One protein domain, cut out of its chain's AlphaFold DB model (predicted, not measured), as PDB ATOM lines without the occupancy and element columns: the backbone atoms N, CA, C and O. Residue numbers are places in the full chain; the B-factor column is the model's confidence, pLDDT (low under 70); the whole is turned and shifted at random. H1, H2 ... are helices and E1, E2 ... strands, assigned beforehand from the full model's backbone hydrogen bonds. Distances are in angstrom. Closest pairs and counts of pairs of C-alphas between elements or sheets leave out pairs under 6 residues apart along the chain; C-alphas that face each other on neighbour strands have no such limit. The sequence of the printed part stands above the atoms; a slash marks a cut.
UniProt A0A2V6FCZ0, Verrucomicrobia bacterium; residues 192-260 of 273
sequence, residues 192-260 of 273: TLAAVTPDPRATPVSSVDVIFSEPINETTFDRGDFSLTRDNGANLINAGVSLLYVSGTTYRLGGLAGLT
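What this domain is: This is residues 192 to 260 of the 273 residues of a protein of Verrucomicrobia bacterium (UniProt A0A2V6FCZ0). With little regular structure, this domain is a small antiparallel sheet of three strands, E1 - E3 - E2, with two long loops, residues 192 to 206 and 213 to 241, and the short helix H1 beyond the end of E3. The 69 printed residues, mostly strand by class with 21 in named elements, run E1, E2, E3, H1. The whole is compact, radius of gyration of the C-alphas 12.5 A, spanning 34 by 25 by 18 A.

Where its parts are: E1, residues 207 to 212, starts at C-alpha (219.734, 232.857, 192.534) and measures 16.4 A. E2 is residues 242 to 247, 15.7 A; E3 is 250 to 254, 12.8 A. H1, residues 257 to 260, 5.3 A, ends at C-alpha (212.904, 226.498, 196.314).

How they stand to each other: Inner strand E3 is antiparallel to E1 at 156 degrees, with N 210 and O 251 2.8 A apart. E2 and E3 form a hairpin at 153 degrees, N 244 to O 252 2.9 A. Residues 192 to 193 pair antiparallel with 210 to 211 of E1. H1, too short for an O i to N i+4 pair, is not on the sheet.

The domain as a whole: The link from E1 to E2 is long, 29 residues. The printed part has no cut, and no printed residue is under 70 in pLDDT.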
ATOM      1  N   THR A 192     227.668 239.565 203.126       97.88
ATOM      2  CA  THR A 192     226.217 239.761 203.205       97.88
ATOM      3  C   THR A 192     225.528 239.079 202.029       97.88
ATOM      4  O   THR A 192     226.143 238.839 200.991       97.88
ATOM      5  N   LEU A 193     224.245 238.752 202.190       97.50
ATOM      6  CA  LEU A 193     223.411 238.240 201.105       97.50
ATOM      7  C   LEU A 193     222.500 239.347 200.586       97.50
ATOM      8  O   LEU A 193     221.910 240.094 201.370       97.50
ATOM      9  N   ALA A 194     222.332 239.409 199.268       96.62
ATOM     10  CA  ALA A 194     221.311 240.248 198.665       96.62
ATOM     11  C   ALA A 194     219.917 239.789 199.118       96.62
ATOM     12  O   ALA A 194     219.600 238.596 199.111       96.62
ATOM     13  N   ALA A 195     219.071 240.750 199.495       96.00
ATOM     14  CA  ALA A 195     217.706 240.462 199.903       96.00
ATOM     15  C   ALA A 195     216.919 239.831 198.746       96.00
ATOM     16  O   ALA A 195     216.916 240.332 197.620       96.00
ATOM     17  N   VAL A 196     216.206 238.743 199.034       96.12
ATOM     18  CA  VAL A 196     215.248 238.165 198.091       96.12
ATOM     19  C   VAL A 196     213.959 238.976 198.173       96.12
ATOM     20  O   VAL A 196     213.305 238.996 199.209       96.12
ATOM     21  N   THR A 197     213.577 239.629 197.076       93.69
ATOM     22  CA  THR A 197     212.360 240.452 197.006       93.69
ATOM     23  C   THR A 197     211.413 239.970 195.899       93.69
ATOM     24  O   THR A 197     211.893 239.616 194.818       93.69
ATOM     25  N   PRO A 198     210.080 240.001 196.095       95.00
ATOM     26  CA  PRO A 198     209.383 240.375 197.330       95.00
ATOM     27  C   PRO A 198     209.500 239.302 198.425       95.00
ATOM     28  O   PRO A 198     209.804 238.148 198.132       95.00
ATOM     29  N   ASP A 199     209.218 239.697 199.664       92.62
ATOM     30  CA  ASP A 199     208.994 238.805 200.805       92.62
ATOM     31  C   ASP A 199     207.715 239.274 201.534       92.62
ATOM     32  O   ASP A 199     207.686 240.424 201.986       92.62
ATOM     33  N   PRO A 200     206.625 238.477 201.586       93.50
ATOM     34  CA  PRO A 200     206.480 237.101 201.091       93.50
ATOM     35  C   PRO A 200     206.383 236.993 199.558       93.50
ATOM     36  O   PRO A 200     206.067 237.955 198.856       93.50
ATOM     37  N   ARG A 201     206.612 235.784 199.022       93.06
ATOM     38  CA  ARG A 201     206.572 235.491 197.574       93.06
ATOM     39  C   ARG A 201     205.913 234.163 197.226       93.06
ATOM     40  O   ARG A 201     205.906 233.230 198.018       93.06
ATOM     41  N   ALA A 202     205.427 234.081 195.985       92.69
ATOM     42  CA  ALA A 202     204.749 232.913 195.420       92.69
ATOM     43  C   ALA A 202     205.470 232.304 194.200       92.69
ATOM     44  O   ALA A 202     204.855 231.625 193.384       92.69
ATOM     45  N   THR A 203     206.771 232.558 194.038       94.12
ATOM     46  CA  THR A 203     207.598 231.988 192.959       94.12
ATOM     47  C   THR A 203     208.921 231.452 193.521       94.12
ATOM     48  O   THR A 203     209.317 231.884 194.601       94.12
ATOM     49  N   PRO A 204     209.620 230.513 192.850       95.69
ATOM     50  CA  PRO A 204     210.919 229.994 193.311       95.69
ATOM     51  C   PRO A 204     212.057 231.025 193.191       95.69
ATOM     52  O   PRO A 204     211.995 231.921 192.351       95.69
ATOM     53  N   VAL A 205     213.097 230.951 194.035       96.69
ATOM     54  CA  VAL A 205     214.313 231.799 193.936       96.69
ATOM     55  C   VAL A 205     215.241 231.148 192.919       96.69
ATOM     56  O   VAL A 205     215.589 229.991 193.103       96.69
ATOM     57  N   SER A 206     215.669 231.845 191.868       95.94
ATOM     58  CA  SER A 206     216.645 231.289 190.914       95.94
ATOM     59  C   SER A 206     218.086 231.417 191.395       95.94
ATOM     60  O   SER A 206     218.898 230.524 191.145       95.94
ATOM     61  N   SER A 207     218.395 232.523 192.069       97.06
ATOM     62  CA  SER A 207     219.734 232.857 192.534       97.06
ATOM     63  C   SER A 207     219.717 233.861 193.681       97.06
ATOM     64  O   SER A 207     218.751 234.610 193.824       97.06
ATOM     65  N   VAL A 208     220.807 233.909 194.442       97.69
ATOM     66  CA  VAL A 208     221.084 234.925 195.467       97.69
ATOM     67  C   VAL A 208     222.524 235.398 195.294       97.69
ATOM     68  O   VAL A 208     223.402 234.583 195.016       97.69
ATOM     69  N   ASP A 209     222.758 236.698 195.451       98.12
ATOM     70  CA  ASP A 209     224.110 237.258 195.433       98.12
ATOM     71  C   ASP A 209     224.698 237.281 196.844       98.12
ATOM     72  O   ASP A 209     224.018 237.640 197.806       98.12
ATOM     73  N   VAL A 210     225.969 236.907 196.946       98.12
ATOM     74  CA  VAL A 210     226.833 237.113 198.106       98.12
ATOM     75  C   VAL A 210     227.749 238.278 197.799       98.12
ATOM     76  O   VAL A 210     228.358 238.321 196.731       98.12
ATOM     77  N   ILE A 211     227.852 239.209 198.735       97.88
ATOM     78  CA  ILE A 211     228.659 240.416 198.603       97.88
ATOM     79  C   ILE A 211     229.646 240.429 199.765       97.88
ATOM     80  O   ILE A 211     229.236 240.570 200.922       97.88
ATOM     81  N   PHE A 212     230.931 240.268 199.457       98.31
ATOM     82  CA  PHE A 212     232.019 240.404 200.420       98.31
ATOM     83  C   PHE A 212     232.410 241.877 200.611       98.31
ATOM     84  O   PHE A 212     232.200 242.710 199.722       98.31
ATOM     85  N   SER A 213     232.989 242.208 201.766       97.88
ATOM     86  CA  SER A 213     233.512 243.553 202.047       97.88
ATOM     87  C   SER A 213     234.760 243.899 201.236       97.88
ATOM     88  O   SER A 213     235.058 245.075 201.059       97.88
ATOM     89  N   GLU A 214     235.466 242.891 200.729       95.81
ATOM     90  CA  GLU A 214     236.699 243.023 199.957       95.81
ATOM     91  C   GLU A 214     236.904 241.807 199.033       95.81
ATOM     92  O   GLU A 214     236.167 240.822 199.153       95.81
ATOM     93  N   PRO A 215     237.842 241.868 198.067       94.38
ATOM     94  CA  PRO A 215     238.178 240.719 197.236       94.38
ATOM     95  C   PRO A 215     238.692 239.552 198.082       94.38
ATOM     96  O   PRO A 215     239.478 239.741 199.004       94.38
ATOM     97  N   ILE A 216     238.288 238.337 197.727       94.94
ATOM     98  CA  ILE A 216     238.707 237.109 198.407       94.94
ATOM     99  C   ILE A 216     239.550 236.234 197.477       94.94
ATOM    100  O   ILE A 216     239.567 236.428 196.261       94.94
ATOM    101  N   ASN A 217     240.217 235.225 198.039       93.25
ATOM    102  CA  ASN A 217     240.789 234.157 197.231       93.25
ATOM    103  C   ASN A 217     239.670 233.232 196.718       93.25
ATOM    104  O   ASN A 217     239.049 232.500 197.483       93.25
ATOM    105  N   GLU A 218     239.429 233.231 195.409       92.62
ATOM    106  CA  GLU A 218     238.361 232.433 194.793       92.62
ATOM    107  C   GLU A 218     238.535 230.924 194.983       92.62
ATOM    108  O   GLU A 218     237.555 230.187 194.959       92.62
ATOM    109  N   THR A 219     239.759 230.439 195.217       92.56
ATOM    110  CA  THR A 219     239.983 229.005 195.444       92.56
ATOM    111  C   THR A 219     239.530 228.539 196.825       92.56
ATOM    112  O   THR A 219     239.514 227.336 197.072       92.56
ATOM    113  N   THR A 220     239.219 229.462 197.742       94.31
ATOM    114  CA  THR A 220     238.757 229.151 199.104       94.31
ATOM    115  C   THR A 220     237.258 229.348 199.282       94.31
ATOM    116  O   THR A 220     236.787 229.279 200.411       94.31
ATOM    117  N   PHE A 221     236.526 229.651 198.209       95.69
ATOM    118  CA  PHE A 221     235.094 229.903 198.268       95.69
ATOM    119  C   PHE A 221     234.358 229.017 197.277       95.69
ATOM    120  O   PHE A 221     234.528 229.127 196.058       95.69
ATOM    121  N   ASP A 222     233.537 228.118 197.804       94.69
ATOM    122  CA  ASP A 222     232.822 227.140 197.005       94.69
ATOM    123  C   ASP A 222     231.388 226.903 197.503       94.69
ATOM    124  O   ASP A 222     230.842 227.595 198.360       94.69
ATOM    125  N   ARG A 223     230.699 225.938 196.886       93.62
ATOM    126  CA  ARG A 223     229.296 225.638 197.206       93.62
ATOM    127  C   ARG A 223     229.100 225.099 198.632       93.62
ATOM    128  O   ARG A 223     227.982 225.144 199.137       93.62
ATOM    129  N   GLY A 224     230.135 224.505 199.221       94.44
ATOM    130  CA  GLY A 224     230.136 223.920 200.558       94.44
ATOM    131  C   GLY A 224     230.014 224.966 201.660       94.44
ATOM    132  O   GLY A 224     229.507 224.644 202.734       94.44
ATOM    133  N   ASP A 225     230.351 226.220 201.360       96.25
ATOM    134  CA  ASP A 225     230.188 227.359 202.268       96.25
ATOM    135  C   ASP A 225     228.717 227.783 202.445       96.25
ATOM    136  O   ASP A 225     228.398 228.660 203.250       96.25
ATOM    137  N   PHE A 226     227.792 227.157 201.709       95.62
ATOM    138  CA  PHE A 226     226.377 227.508 201.704       95.62
ATOM    139  C   PHE A 226     225.483 226.451 202.348       95.62
ATOM    140  O   PHE A 226     225.599 225.241 202.131       95.62
ATOM    141  N   SER A 227     224.464 226.943 203.052       95.81
ATOM    142  CA  SER A 227     223.330 226.142 203.493       95.81
ATOM    143  C   SER A 227     222.021 226.812 203.102       95.81
ATOM    144  O   SER A 227     221.828 228.008 203.313       95.81
ATOM    145  N   LEU A 228     221.112 226.024 202.535       96.31
ATOM    146  CA  LEU A 228     219.745 226.427 202.235       96.31
ATOM    147  C   LEU A 228     218.813 225.407 202.871       96.31
ATOM    148  O   LEU A 228     218.750 224.269 202.415       96.31
ATOM    149  N   THR A 229     218.063 225.798 203.894       95.94
ATOM    150  CA  THR A 229     217.084 224.919 204.541       95.94
ATOM    151  C   THR A 229     215.667 225.362 204.203       95.94
ATOM    152  O   THR A 229     215.402 226.516 203.865       95.94
ATOM    153  N   ARG A 230     214.733 224.417 204.274       94.19
ATOM    154  CA  ARG A 230     213.296 224.699 204.269       94.19
ATOM    155  C   ARG A 230     212.752 224.246 205.611       94.19
ATOM    156  O   ARG A 230     212.974 223.091 205.968       94.19
ATOM    157  N   ASP A 231     212.087 225.147 206.329       93.94
ATOM    158  CA  ASP A 231     211.472 224.880 207.636       93.94
ATOM    159  C   ASP A 231     212.446 224.217 208.633       93.94
ATOM    160  O   ASP A 231     212.099 223.262 209.323       93.94
ATOM    161  N   ASN A 232     213.698 224.695 208.671       93.44
ATOM    162  CA  ASN A 232     214.801 224.126 209.468       93.44
ATOM    163  C   ASN A 232     215.133 222.648 209.171       93.44
ATOM    164  O   ASN A 232     215.756 221.973 209.989       93.44
ATOM    165  N   GLY A 233     214.727 222.130 208.010       94.94
ATOM    166  CA  GLY A 233     215.086 220.793 207.548       94.94
ATOM    167  C   GLY A 233     216.541 220.675 207.079       94.94
ATOM    168  O   GLY A 233     217.382 221.537 207.326       94.94
ATOM    169  N   ALA A 234     216.836 219.590 206.359       95.94
ATOM    170  CA  ALA A 234     218.168 219.334 205.815       95.94
ATOM    171  C   ALA A 234     218.623 220.417 204.817       95.94
ATOM    172  O   ALA A 234     217.799 221.055 204.155       95.94
ATOM    173  N   ASN A 235     219.947 220.568 204.676       96.94
ATOM    174  CA  ASN A 235     220.541 221.428 203.657       96.94
ATOM    175  C   ASN A 235     220.151 220.929 202.254       96.94
ATOM    176  O   ASN A 235     220.344 219.761 201.917       96.94
ATOM    177  N   LEU A 236     219.579 221.823 201.454       96.44
ATOM    178  CA  LEU A 236     219.103 221.569 200.098       96.44
ATOM    179  C   LEU A 236     220.173 221.848 199.037       96.44
ATOM    180  O   LEU A 236     219.978 221.446 197.887       96.44
ATOM    181  N   ILE A 237     221.271 222.531 199.392       97.31
ATOM    182  CA  ILE A 237     222.393 222.775 198.479       97.31
ATOM    183  C   ILE A 237     222.942 221.432 197.989       97.31
ATOM    184  O   ILE A 237     223.186 220.510 198.764       97.31
ATOM    185  N   ASN A 238     223.103 221.309 196.674       95.19
ATOM    186  CA  ASN A 238     223.555 220.088 196.021       95.19
ATOM    187  C   ASN A 238     224.412 220.407 194.786       95.19
ATOM    188  O   ASN A 238     224.690 221.568 194.484       95.19
ATOM    189  N   ALA A 239     224.822 219.373 194.050       94.25
ATOM    190  CA  ALA A 239     225.695 219.513 192.883       94.25
ATOM    191  C   ALA A 239     225.102 220.359 191.734       94.25
ATOM    192  O   ALA A 239     225.862 220.838 190.895       94.25
ATOM    193  N   GLY A 240     223.778 220.557 191.694       93.25
ATOM    194  CA  GLY A 240     223.098 221.401 190.707       93.25
ATOM    195  C   GLY A 240     223.171 222.905 190.999       93.25
ATOM    196  O   GLY A 240     222.784 223.701 190.146       93.25
ATOM    197  N   VAL A 241     223.664 223.299 192.177       96.75
ATOM    198  CA  VAL A 241     223.918 224.701 192.530       96.75
ATOM    199  C   VAL A 241     225.235 225.154 191.907       96.75
ATOM    200  O   VAL A 241     226.254 224.460 192.008       96.75
ATOM    201  N   SER A 242     225.207 226.326 191.278       95.19
ATOM    202  CA  SER A 242     226.382 226.972 190.695       95.19
ATOM    203  C   SER A 242     226.829 228.159 191.538       95.19
ATOM    204  O   SER A 242     226.011 228.828 192.165       95.19
ATOM    205  N   LEU A 243     228.129 228.436 191.512       97.06
ATOM    206  CA  LEU A 243     228.717 229.648 192.061       97.06
ATOM    207  C   LEU A 243     229.422 230.378 190.919       97.06
ATOM    208  O   LEU A 243     230.214 229.771 190.199       97.06
ATOM    209  N   LEU A 244     229.075 231.644 190.712       96.06
ATOM    210  CA  LEU A 244     229.580 232.453 189.607       96.06
ATOM    211  C   LEU A 244     230.171 233.757 190.138       96.06
ATOM    212  O   LEU A 244     229.491 234.481 190.860       96.06
ATOM    213  N   TYR A 245     231.393 234.089 189.732       96.62
ATOM    214  CA  TYR A 245     231.937 235.433 189.917       96.62
ATOM    215  C   TYR A 245     231.122 236.444 189.104       96.62
ATOM    216  O   TYR A 245     230.951 236.276 187.893       96.62
ATOM    217  N   VAL A 246     230.614 237.488 189.760       96.88
ATOM    218  CA  VAL A 246     229.859 238.558 189.093       96.88
ATOM    219  C   VAL A 246     230.768 239.754 188.843       96.88
ATOM    220  O   VAL A 246     230.953 240.155 187.697       96.88
ATOM    221  N   SER A 247     231.326 240.329 189.911       94.69
ATOM    222  CA  SER A 247     232.212 241.494 189.833       94.69
ATOM    223  C   SER A 247     232.807 241.831 191.194       94.69
ATOM    224  O   SER A 247     232.067 241.859 192.176       94.69
ATOM    225  N   GLY A 248     234.085 242.211 191.242       93.75
ATOM    226  CA  GLY A 248     234.757 242.701 192.446       93.75
ATOM    227  C   GLY A 248     234.622 241.725 193.611       93.75
ATOM    228  O   GLY A 248     235.303 240.710 193.649       93.75
ATOM    229  N   THR A 249     233.716 242.043 194.534       97.19
ATOM    230  CA  THR A 249     233.437 241.283 195.759       97.19
ATOM    231  C   THR A 249     232.116 240.505 195.711       97.19
ATOM    232  O   THR A 249     231.671 239.958 196.717       97.19
ATOM    233  N   THR A 250     231.445 240.485 194.557       97.88
ATOM    234  CA  THR A 250     230.110 239.905 194.386       97.88
ATOM    235  C   THR A 250     230.164 238.586 193.628       97.88
ATOM    236  O   THR A 250     230.692 238.510 192.513       97.88
ATOM    237  N   TYR A 251     229.527 237.570 194.204       98.25
ATOM    238  CA  TYR A 251     229.381 236.232 193.644       98.25
ATOM    239  C   TYR A 251     227.909 235.834 193.652       98.25
ATOM    240  O   TYR A 251     227.166 236.189 194.561       98.25
ATOM    241  N   ARG A 252     227.470 235.071 192.656       97.75
ATOM    242  CA  ARG A 252     226.085 234.625 192.517       97.75
ATOM    243  C   ARG A 252     225.973 233.133 192.757       97.75
ATOM    244  O   ARG A 252     226.541 232.341 192.005       97.75
ATOM    245  N   LEU A 253     225.163 232.762 193.742       97.75
ATOM    246  CA  LEU A 253     224.701 231.397 193.938       97.75
ATOM    247  C   LEU A 253     223.487 231.157 193.034       97.75
ATOM    248  O   LEU A 253     222.423 231.730 193.263       97.75
ATOM    249  N   GLY A 254     223.644 230.356 191.984       97.19
ATOM    250  CA  GLY A 254     222.609 230.050 190.994       97.19
ATOM    251  C   GLY A 254     222.043 228.633 191.112       97.19
ATOM    252  O   GLY A 254     222.517 227.809 191.887       97.19
ATOM    253  N   GLY A 255     221.009 228.328 190.323       96.19
ATOM    254  CA  GLY A 255     220.407 226.986 190.281       96.19
ATOM    255  C   GLY A 255     219.437 226.688 191.432       96.19
ATOM    256  O   GLY A 255     219.054 225.539 191.645       96.19
ATOM    257  N   LEU A 256     218.986 227.713 192.161       96.81
ATOM    258  CA  LEU A 256     218.158 227.546 193.362       96.81
ATOM    259  C   LEU A 256     216.672 227.268 193.062       96.81
ATOM    260  O   LEU A 256     215.922 226.877 193.960       96.81
ATOM    261  N   ALA A 257     216.224 227.434 191.810       95.19
ATOM    262  CA  ALA A 257     214.799 227.396 191.460       95.19
ATOM    263  C   ALA A 257     214.156 226.036 191.767       95.19
ATOM    264  O   ALA A 257     213.081 225.977 192.359       95.19
ATOM    265  N   GLY A 258     214.836 224.935 191.431       93.00
ATOM    266  CA  GLY A 258     214.353 223.584 191.736       93.00
ATOM    267  C   GLY A 258     214.341 223.276 193.237       93.00
ATOM    268  O   GLY A 258     213.478 222.542 193.712       93.00
ATOM    269  N   LEU A 259     215.254 223.881 194.002       94.69
ATOM    270  CA  LEU A 259     215.371 223.674 195.450       94.69
ATOM    271  C   LEU A 259     214.289 224.425 196.225       94.69
ATOM    272  O   LEU A 259     213.835 223.959 197.274       94.69
ATOM    273  N   THR A 260     213.853 225.565 195.689       94.94
ATOM    274  CA  THR A 260     212.904 226.498 196.314       94.94
ATOM    275  C   THR A 260     211.491 226.428 195.727       94.94
ATOM    276  O   THR A 260     210.613 227.161 196.173       94.94
TER     277      THR A 260